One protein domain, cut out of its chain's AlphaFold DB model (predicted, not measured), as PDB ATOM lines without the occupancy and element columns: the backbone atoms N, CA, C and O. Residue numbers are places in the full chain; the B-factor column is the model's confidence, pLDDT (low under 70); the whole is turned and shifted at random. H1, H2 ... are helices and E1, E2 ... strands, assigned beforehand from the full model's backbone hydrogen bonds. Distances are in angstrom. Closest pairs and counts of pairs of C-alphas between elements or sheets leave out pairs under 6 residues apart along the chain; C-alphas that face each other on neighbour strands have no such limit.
ATOM      1  N   THR A 249     264.654 146.832 235.250       81.81
ATOM      2  CA  THR A 249     263.707 147.931 235.478       81.81
ATOM      3  C   THR A 249     263.447 148.183 236.959       81.81
ATOM      4  O   THR A 249     263.071 149.296 237.326       81.81
ATOM      5  N   ASP A 250     263.713 147.186 237.805       86.62
ATOM      6  CA  ASP A 250     263.637 147.273 239.257       86.62
ATOM      7  C   ASP A 250     264.705 146.399 239.940       86.62
ATOM      8  O   ASP A 250     265.364 145.567 239.313       86.62
ATOM      9  N   ASP A 251     264.883 146.601 241.247       89.69
ATOM     10  CA  ASP A 251     265.876 145.879 242.052       89.69
ATOM     11  C   ASP A 251     265.572 144.377 242.174       89.69
ATOM     12  O   ASP A 251     266.479 143.569 242.384       89.69
ATOM     13  N   TYR A 252     264.306 143.973 242.029       89.06
ATOM     14  CA  TYR A 252     263.896 142.580 242.182       89.06
ATOM     15  C   TYR A 252     264.404 141.712 241.026       89.06
ATOM     16  O   TYR A 252     264.778 140.553 241.235       89.06
ATOM     17  N   GLU A 253     264.496 142.277 239.821       88.19
ATOM     18  CA  GLU A 253     265.076 141.615 238.647       88.19
ATOM     19  C   GLU A 253     266.564 141.260 238.830       88.19
ATOM     20  O   GLU A 253     267.056 140.312 238.212       88.19
ATOM     21  N   CYS A 254     267.277 141.966 239.714       90.81
ATOM     22  CA  CYS A 254     268.713 141.783 239.930       90.81
ATOM     23  C   CYS A 254     269.080 140.677 240.929       90.81
ATOM     24  O   CYS A 254     270.234 140.235 240.964       90.81
ATOM     25  N   GLY A 255     268.118 140.187 241.711       92.12
ATOM     26  CA  GLY A 255     268.348 139.187 242.752       92.12
ATOM     27  C   GLY A 255     268.933 139.758 244.052       92.12
ATOM     28  O   GLY A 255     269.195 140.948 244.195       92.12
ATOM     29  N   ALA A 256     269.108 138.889 245.052       92.81
ATOM     30  CA  ALA A 256     269.459 139.307 246.409       92.81
ATOM     31  C   ALA A 256     270.826 140.017 246.491       92.81
ATOM     32  O   ALA A 256     271.834 139.491 246.020       92.81
ATOM     33  N   GLY A 257     270.856 141.175 247.160       91.38
ATOM     34  CA  GLY A 257     272.072 141.970 247.383       91.38
ATOM     35  C   GLY A 257     272.504 142.829 246.192       91.38
ATOM     36  O   GLY A 257     273.571 143.439 246.248       91.38
ATOM     37  N   LYS A 258     271.694 142.883 245.131       94.00
ATOM     38  CA  LYS A 258     271.921 143.719 243.956       94.00
ATOM     39  C   LYS A 258     270.794 144.732 243.799       94.00
ATOM     40  O   LYS A 258     269.680 144.493 244.252       94.00
ATOM     41  N   VAL A 259     271.107 145.845 243.154       92.44
ATOM     42  CA  VAL A 259     270.154 146.902 242.812       92.44
ATOM     43  C   VAL A 259     270.228 147.210 241.328       92.44
ATOM     44  O   VAL A 259     271.252 146.980 240.679       92.44
ATOM     45  N   CYS A 260     269.134 147.736 240.799       89.50
ATOM     46  CA  CYS A 260     269.049 148.188 239.432       89.50
ATOM     47  C   CYS A 260     269.482 149.647 239.312       89.50
ATOM     48  O   CYS A 260     268.690 150.566 239.513       89.50
ATOM     49  N   ASN A 261     270.740 149.867 238.936       84.44
ATOM     50  CA  ASN A 261     271.290 151.204 238.786       84.44
ATOM     51  C   ASN A 261     271.469 151.551 237.301       84.44
ATOM     52  O   ASN A 261     272.176 150.863 236.567       84.44
ATOM     53  N   ALA A 262     270.779 152.598 236.834       77.00
ATOM     54  CA  ALA A 262     270.755 153.020 235.425       77.00
ATOM     55  C   ALA A 262     270.415 151.891 234.420       77.00
ATOM     56  O   ALA A 262     270.903 151.876 233.287       77.00
ATOM     57  N   GLY A 263     269.568 150.944 234.834       82.12
ATOM     58  CA  GLY A 263     269.174 149.792 234.025       82.12
ATOM     59  C   GLY A 263     270.177 148.638 234.029       82.12
ATOM     60  O   GLY A 263     270.029 147.722 233.228       82.12
ATOM     61  N   LEU A 264     271.186 148.656 234.904       84.06
ATOM     62  CA  LEU A 264     272.159 147.581 235.081       84.06
ATOM     63  C   LEU A 264     272.151 147.068 236.520       84.06
ATOM     64  O   LEU A 264     272.113 147.844 237.469       84.06
ATOM     65  N   CYS A 265     272.246 145.750 236.683       87.31
ATOM     66  CA  CYS A 265     272.356 145.148 238.003       87.31
ATOM     67  C   CYS A 265     273.769 145.318 238.565       87.31
ATOM     68  O   CYS A 265     274.715 144.692 238.081       87.31
ATOM     69  N   SER A 266     273.900 146.119 239.617       89.44
ATOM     70  CA  SER A 266     275.132 146.296 240.388       89.44
ATOM     71  C   SER A 266     274.962 145.749 241.802       89.44
ATOM     72  O   SER A 266     273.844 145.496 242.248       89.44
ATOM     73  N   ASP A 267     276.064 145.539 242.518       93.69
ATOM     74  CA  ASP A 267     275.974 145.255 243.952       93.69
ATOM     75  C   ASP A 267     275.379 146.470 244.678       93.69
ATOM     76  O   ASP A 267     275.640 147.616 244.301       93.69
ATOM     77  N   ALA A 268     274.538 146.218 245.681       94.50
ATOM     78  CA  ALA A 268     273.971 147.280 246.500       94.50
ATOM     79  C   ALA A 268     275.090 147.986 247.276       94.50
ATOM     80  O   ALA A 268     275.932 147.331 247.900       94.50
ATOM     81  N   CYS A 269     275.088 149.317 247.270       95.38
ATOM     82  CA  CYS A 269     276.002 150.067 248.117       95.38
ATOM     83  C   CYS A 269     275.641 149.899 249.600       95.38
ATOM     84  O   CYS A 269     274.539 149.476 249.964       95.38
ATOM     85  N   THR A 270     276.571 150.264 250.478       95.94
ATOM     86  CA  THR A 270     276.331 150.334 251.927       95.94
ATOM     87  C   THR A 270     276.969 151.584 252.529       95.94
ATOM     88  O   THR A 270     277.851 152.184 251.917       95.94
ATOM     89  N   GLY A 271     276.535 151.962 253.734       93.75
ATOM     90  CA  GLY A 271     277.029 153.144 254.449       93.75
ATOM     91  C   GLY A 271     276.215 154.403 254.166       93.75
ATOM     92  O   GLY A 271     275.126 154.321 253.608       93.75
ATOM     93  N   SER A 272     276.724 155.558 254.583       94.00
ATOM     94  CA  SER A 272     276.127 156.864 254.300       94.00
ATOM     95  C   SER A 272     277.208 157.923 254.107       94.00
ATOM     96  O   SER A 272     278.334 157.800 254.607       94.00
ATOM     97  N   LEU A 273     276.866 158.985 253.381       90.81
ATOM     98  CA  LEU A 273     277.745 160.137 253.225       90.81
ATOM     99  C   LEU A 273     278.011 160.839 254.566       90.81
ATOM    100  O   LEU A 273     279.136 161.270 254.820       90.81
ATOM    101  N   GLU A 274     277.002 160.930 255.437       91.81
ATOM    102  CA  GLU A 274     277.129 161.562 256.759       91.81
ATOM    103  C   GLU A 274     278.152 160.842 257.650       91.81
ATOM    104  O   GLU A 274     278.908 161.490 258.379       91.81
ATOM    105  N   ASP A 275     278.225 159.514 257.539       92.69
ATOM    106  CA  ASP A 275     279.159 158.668 258.286       92.69
ATOM    107  C   ASP A 275     280.543 158.551 257.616       92.69
ATOM    108  O   ASP A 275     281.478 157.997 258.202       92.69
ATOM    109  N   GLY A 276     280.691 159.057 256.384       91.12
ATOM    110  CA  GLY A 276     281.931 158.995 255.608       91.12
ATOM    111  C   GLY A 276     282.364 157.571 255.241       91.12
ATOM    112  O   GLY A 276     283.560 157.318 255.090       91.12
ATOM    113  N   ASN A 277     281.420 156.630 255.141       91.56
ATOM    114  CA  ASN A 277     281.687 155.195 254.989       91.56
ATOM    115  C   ASN A 277     280.912 154.551 253.824       91.56
ATOM    116  O   ASN A 277     280.451 153.420 253.946       91.56
ATOM    117  N   VAL A 278     280.763 155.261 252.705       92.88
ATOM    118  CA  VAL A 278     280.078 154.738 251.513       92.88
ATOM    119  C   VAL A 278     280.947 153.692 250.807       92.88
ATOM    120  O   VAL A 278     282.067 153.990 250.394       92.88
ATOM    121  N   PHE A 279     280.423 152.476 250.651       91.56
ATOM    122  CA  PHE A 279     281.055 151.361 249.933       91.56
ATOM    123  C   PHE A 279     280.189 150.910 248.753       91.56
ATOM    124  O   PHE A 279     278.964 150.913 248.861       91.56
ATOM    125  N   GLY A 280     280.816 150.467 247.658       88.56
ATOM    126  CA  GLY A 280     280.124 149.990 246.451       88.56
ATOM    127  C   GLY A 280     279.801 151.087 245.430       88.56
ATOM    128  O   GLY A 280     279.208 150.802 244.396       88.56
ATOM    129  N   CYS A 281     280.218 152.327 245.698       89.31
ATOM    130  CA  CYS A 281     280.137 153.459 244.773       89.31
ATOM    131  C   CYS A 281     281.549 153.839 244.317       89.31
ATOM    132  O   CYS A 281     282.069 154.896 244.673       89.31
ATOM    133  N   ASP A 282     282.194 152.917 243.601       76.31
ATOM    134  CA  ASP A 282     283.637 152.968 243.325       76.31
ATOM    135  C   ASP A 282     284.010 153.913 242.170       76.31
ATOM    136  O   ASP A 282     285.184 154.240 241.983       76.31
ATOM    137  N   ASP A 283     283.023 154.382 241.403       75.56
ATOM    138  CA  ASP A 283     283.259 155.326 240.315       75.56
ATOM    139  C   ASP A 283     283.631 156.714 240.864       75.56
ATOM    140  O   ASP A 283     283.054 157.174 241.851       75.56
ATOM    141  N   PRO A 284     284.567 157.447 240.239       77.94
ATOM    142  CA  PRO A 284     284.822 158.829 240.618       77.94
ATOM    143  C   PRO A 284     283.556 159.666 240.409       77.94
ATOM    144  O   PRO A 284     282.882 159.564 239.383       77.94
ATOM    145  N   VAL A 285     283.235 160.524 241.379       79.88
ATOM    146  CA  VAL A 285     282.072 161.407 241.265       79.88
ATOM    147  C   VAL A 285     282.302 162.363 240.089       79.88
ATOM    148  O   VAL A 285     283.318 163.060 240.071       79.88
ATOM    149  N   PRO A 286     281.381 162.458 239.117       72.75
ATOM    150  CA  PRO A 286     281.606 163.224 237.888       72.75
ATOM    151  C   PRO A 286     281.620 164.753 238.073       72.75
ATOM    152  O   PRO A 286     281.709 165.485 237.089       72.75
ATOM    153  N   MET A 287     281.534 165.258 239.308       76.75
ATOM    154  CA  MET A 287     281.691 166.675 239.632       76.75
ATOM    155  C   MET A 287     282.627 166.872 240.824       76.75
ATOM    156  O   MET A 287     282.474 166.241 241.871       76.75
ATOM    157  N   GLU A 288     283.560 167.811 240.671       81.62
ATOM    158  CA  GLU A 288     284.504 168.199 241.714       81.62
ATOM    159  C   GLU A 288     283.770 168.698 242.974       81.62
ATOM    160  O   GLU A 288     282.820 169.482 242.902       81.62
ATOM    161  N   GLY A 289     284.196 168.221 244.147       84.94
ATOM    162  CA  GLY A 289     283.623 168.614 245.440       84.94
ATOM    163  C   GLY A 289     282.293 167.943 245.807       84.94
ATOM    164  O   GLY A 289     281.673 168.332 246.797       84.94
ATOM    165  N   LYS A 290     281.841 166.945 245.040       88.56
ATOM    166  CA  LYS A 290     280.694 166.095 245.386       88.56
ATOM    167  C   LYS A 290     281.157 164.704 245.820       88.56
ATOM    168  O   LYS A 290     282.245 164.265 245.463       88.56
ATOM    169  N   GLN A 291     280.335 164.032 246.620       90.31
ATOM    170  CA  GLN A 291     280.588 162.693 247.155       90.31
ATOM    171  C   GLN A 291     279.352 161.816 246.933       90.31
ATOM    172  O   GLN A 291     278.230 162.331 246.916       90.31
ATOM    173  N   TRP A 292     279.573 160.518 246.729       91.31
ATOM    174  CA  TRP A 292     278.496 159.534 246.701       91.31
ATOM    175  C   TRP A 292     277.849 159.409 248.077       91.31
ATOM    176  O   TRP A 292     278.508 159.549 249.102       91.31
ATOM    177  N   ASP A 293     276.563 159.108 248.065       92.94
ATOM    178  CA  ASP A 293     275.745 158.698 249.189       92.94
ATOM    179  C   ASP A 293     275.044 157.391 248.817       92.94
ATOM    180  O   ASP A 293     274.762 157.142 247.640       92.94
ATOM    181  N   CYS A 294     274.778 156.551 249.810       94.00
ATOM    182  CA  CYS A 294     274.085 155.293 249.596       94.00
ATOM    183  C   CYS A 294     272.666 155.382 250.148       94.00
ATOM    184  O   CYS A 294     272.452 155.361 251.359       94.00
ATOM    185  N   VAL A 295     271.686 155.460 249.251       91.62
ATOM    186  CA  VAL A 295     270.271 155.580 249.617       91.62
ATOM    187  C   VAL A 295     269.537 154.359 249.091       91.62
ATOM    188  O   VAL A 295     269.494 154.136 247.883       91.62
ATOM    189  N   ASP A 296     268.988 153.557 250.004       91.31
ATOM    190  CA  ASP A 296     268.270 152.312 249.699       91.31
ATOM    191  C   ASP A 296     269.096 151.300 248.877       91.31
ATOM    192  O   ASP A 296     268.561 150.548 248.070       91.31
ATOM    193  N   GLY A 297     270.420 151.284 249.063       92.88
ATOM    194  CA  GLY A 297     271.334 150.419 248.306       92.88
ATOM    195  C   GLY A 297     271.752 150.973 246.941       92.88
ATOM    196  O   GLY A 297     272.556 150.336 246.263       92.88
ATOM    197  N   HIS A 298     271.282 152.164 246.555       90.94
ATOM    198  CA  HIS A 298     271.655 152.847 245.312       90.94
ATOM    199  C   HIS A 298     272.684 153.955 245.547       90.94
ATOM    200  O   HIS A 298     272.525 154.785 246.444       90.94
ATOM    201  N   CYS A 299     273.703 154.011 244.688       90.75
ATOM    202  CA  CYS A 299     274.684 155.096 244.674       90.75
ATOM    203  C   CYS A 299     274.059 156.370 244.108       90.75
ATOM    204  O   CYS A 299     273.717 156.426 242.927       90.75
ATOM    205  N   LYS A 300     273.940 157.408 244.938       90.31
ATOM    206  CA  LYS A 300     273.376 158.709 244.561       90.31
ATOM    207  C   LYS A 300     274.329 159.829 244.922       90.31
ATOM    208  O   LYS A 300     275.121 159.711 245.844       90.31
ATOM    209  N   VAL A 301     274.245 160.947 244.214       89.31
ATOM    210  CA  VAL A 301     274.950 162.167 244.611       89.31
ATOM    211  C   VAL A 301     273.893 163.188 245.023       89.31
ATOM    212  O   VAL A 301     273.097 163.590 244.171       89.31
ATOM    213  N   PRO A 302     273.839 163.621 246.296       86.75
ATOM    214  CA  PRO A 302     272.788 164.518 246.766       86.75
ATOM    215  C   PRO A 302     272.655 165.794 245.919       86.75
ATOM    216  O   PRO A 302     273.606 166.572 245.751       86.75
ATOM    217  N   GLY A 303     271.449 166.009 245.386       84.00
ATOM    218  CA  GLY A 303     271.106 167.138 244.515       84.00
ATOM    219  C   GLY A 303     271.525 166.984 243.048       84.00
ATOM    220  O   GLY A 303     271.360 167.932 242.279       84.00
TER     221      GLY A 303
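What this domain is: This is residues 249 to 303 of the 487 residues of an uncharacterized protein of Deltaproteobacteria bacterium ADurb.Bin058 (UniProt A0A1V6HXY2). With little regular structure, this is an elongated row of small parts: short helix H1 at one end, hairpin E1-E2 next to it, hairpin E3-E4 in the middle, and a long loop, residues 268 to 292, reaching the far end. The 55 printed residues run H1, E1, E2, E3, E4, with two antiparallel two-stranded sheets. The class is mixed, with 18 residues in named elements; the whole is compact, radius of gyration of the C-alphas 11.2 A, spans 33 by 21 by 18 A.

How they stand to each other: Start at H1, residues 251 to 254, too short for an O i to N i+4 pair; its one O i to N i+3 pair is within range. Its closest C-alpha pair with E1, residues 258 to 261, is Asp 251 and Val 259, 4.5 A. E1 and E2, residues 264 to 267, form a hairpin; N 259 and O 266 are 2.9 A apart. E3, residues 293 to 295, and E4, residues 298 to 300, form another; N 293 and O 300 are 2.7 A apart. The closest C-alphas of E1 and E4 are Val 259 and His 298, 6.6 A; E2 and E4 are apart.

Where its parts are: Find C-alpha 251 at (265.876, 145.879, 242.052), where H1 begins. E2 spans 9.9 A and E1 9.1 A. E4 ends at C-alpha 300, (273.376, 158.709, 244.561).

The domain as a whole: The farthest C-alphas, Glu 253 and Gly 289, are 33.5 A apart. The printed part has no cut; the link E2 to E3 is long, and no printed residue is under 70 in pLDDT.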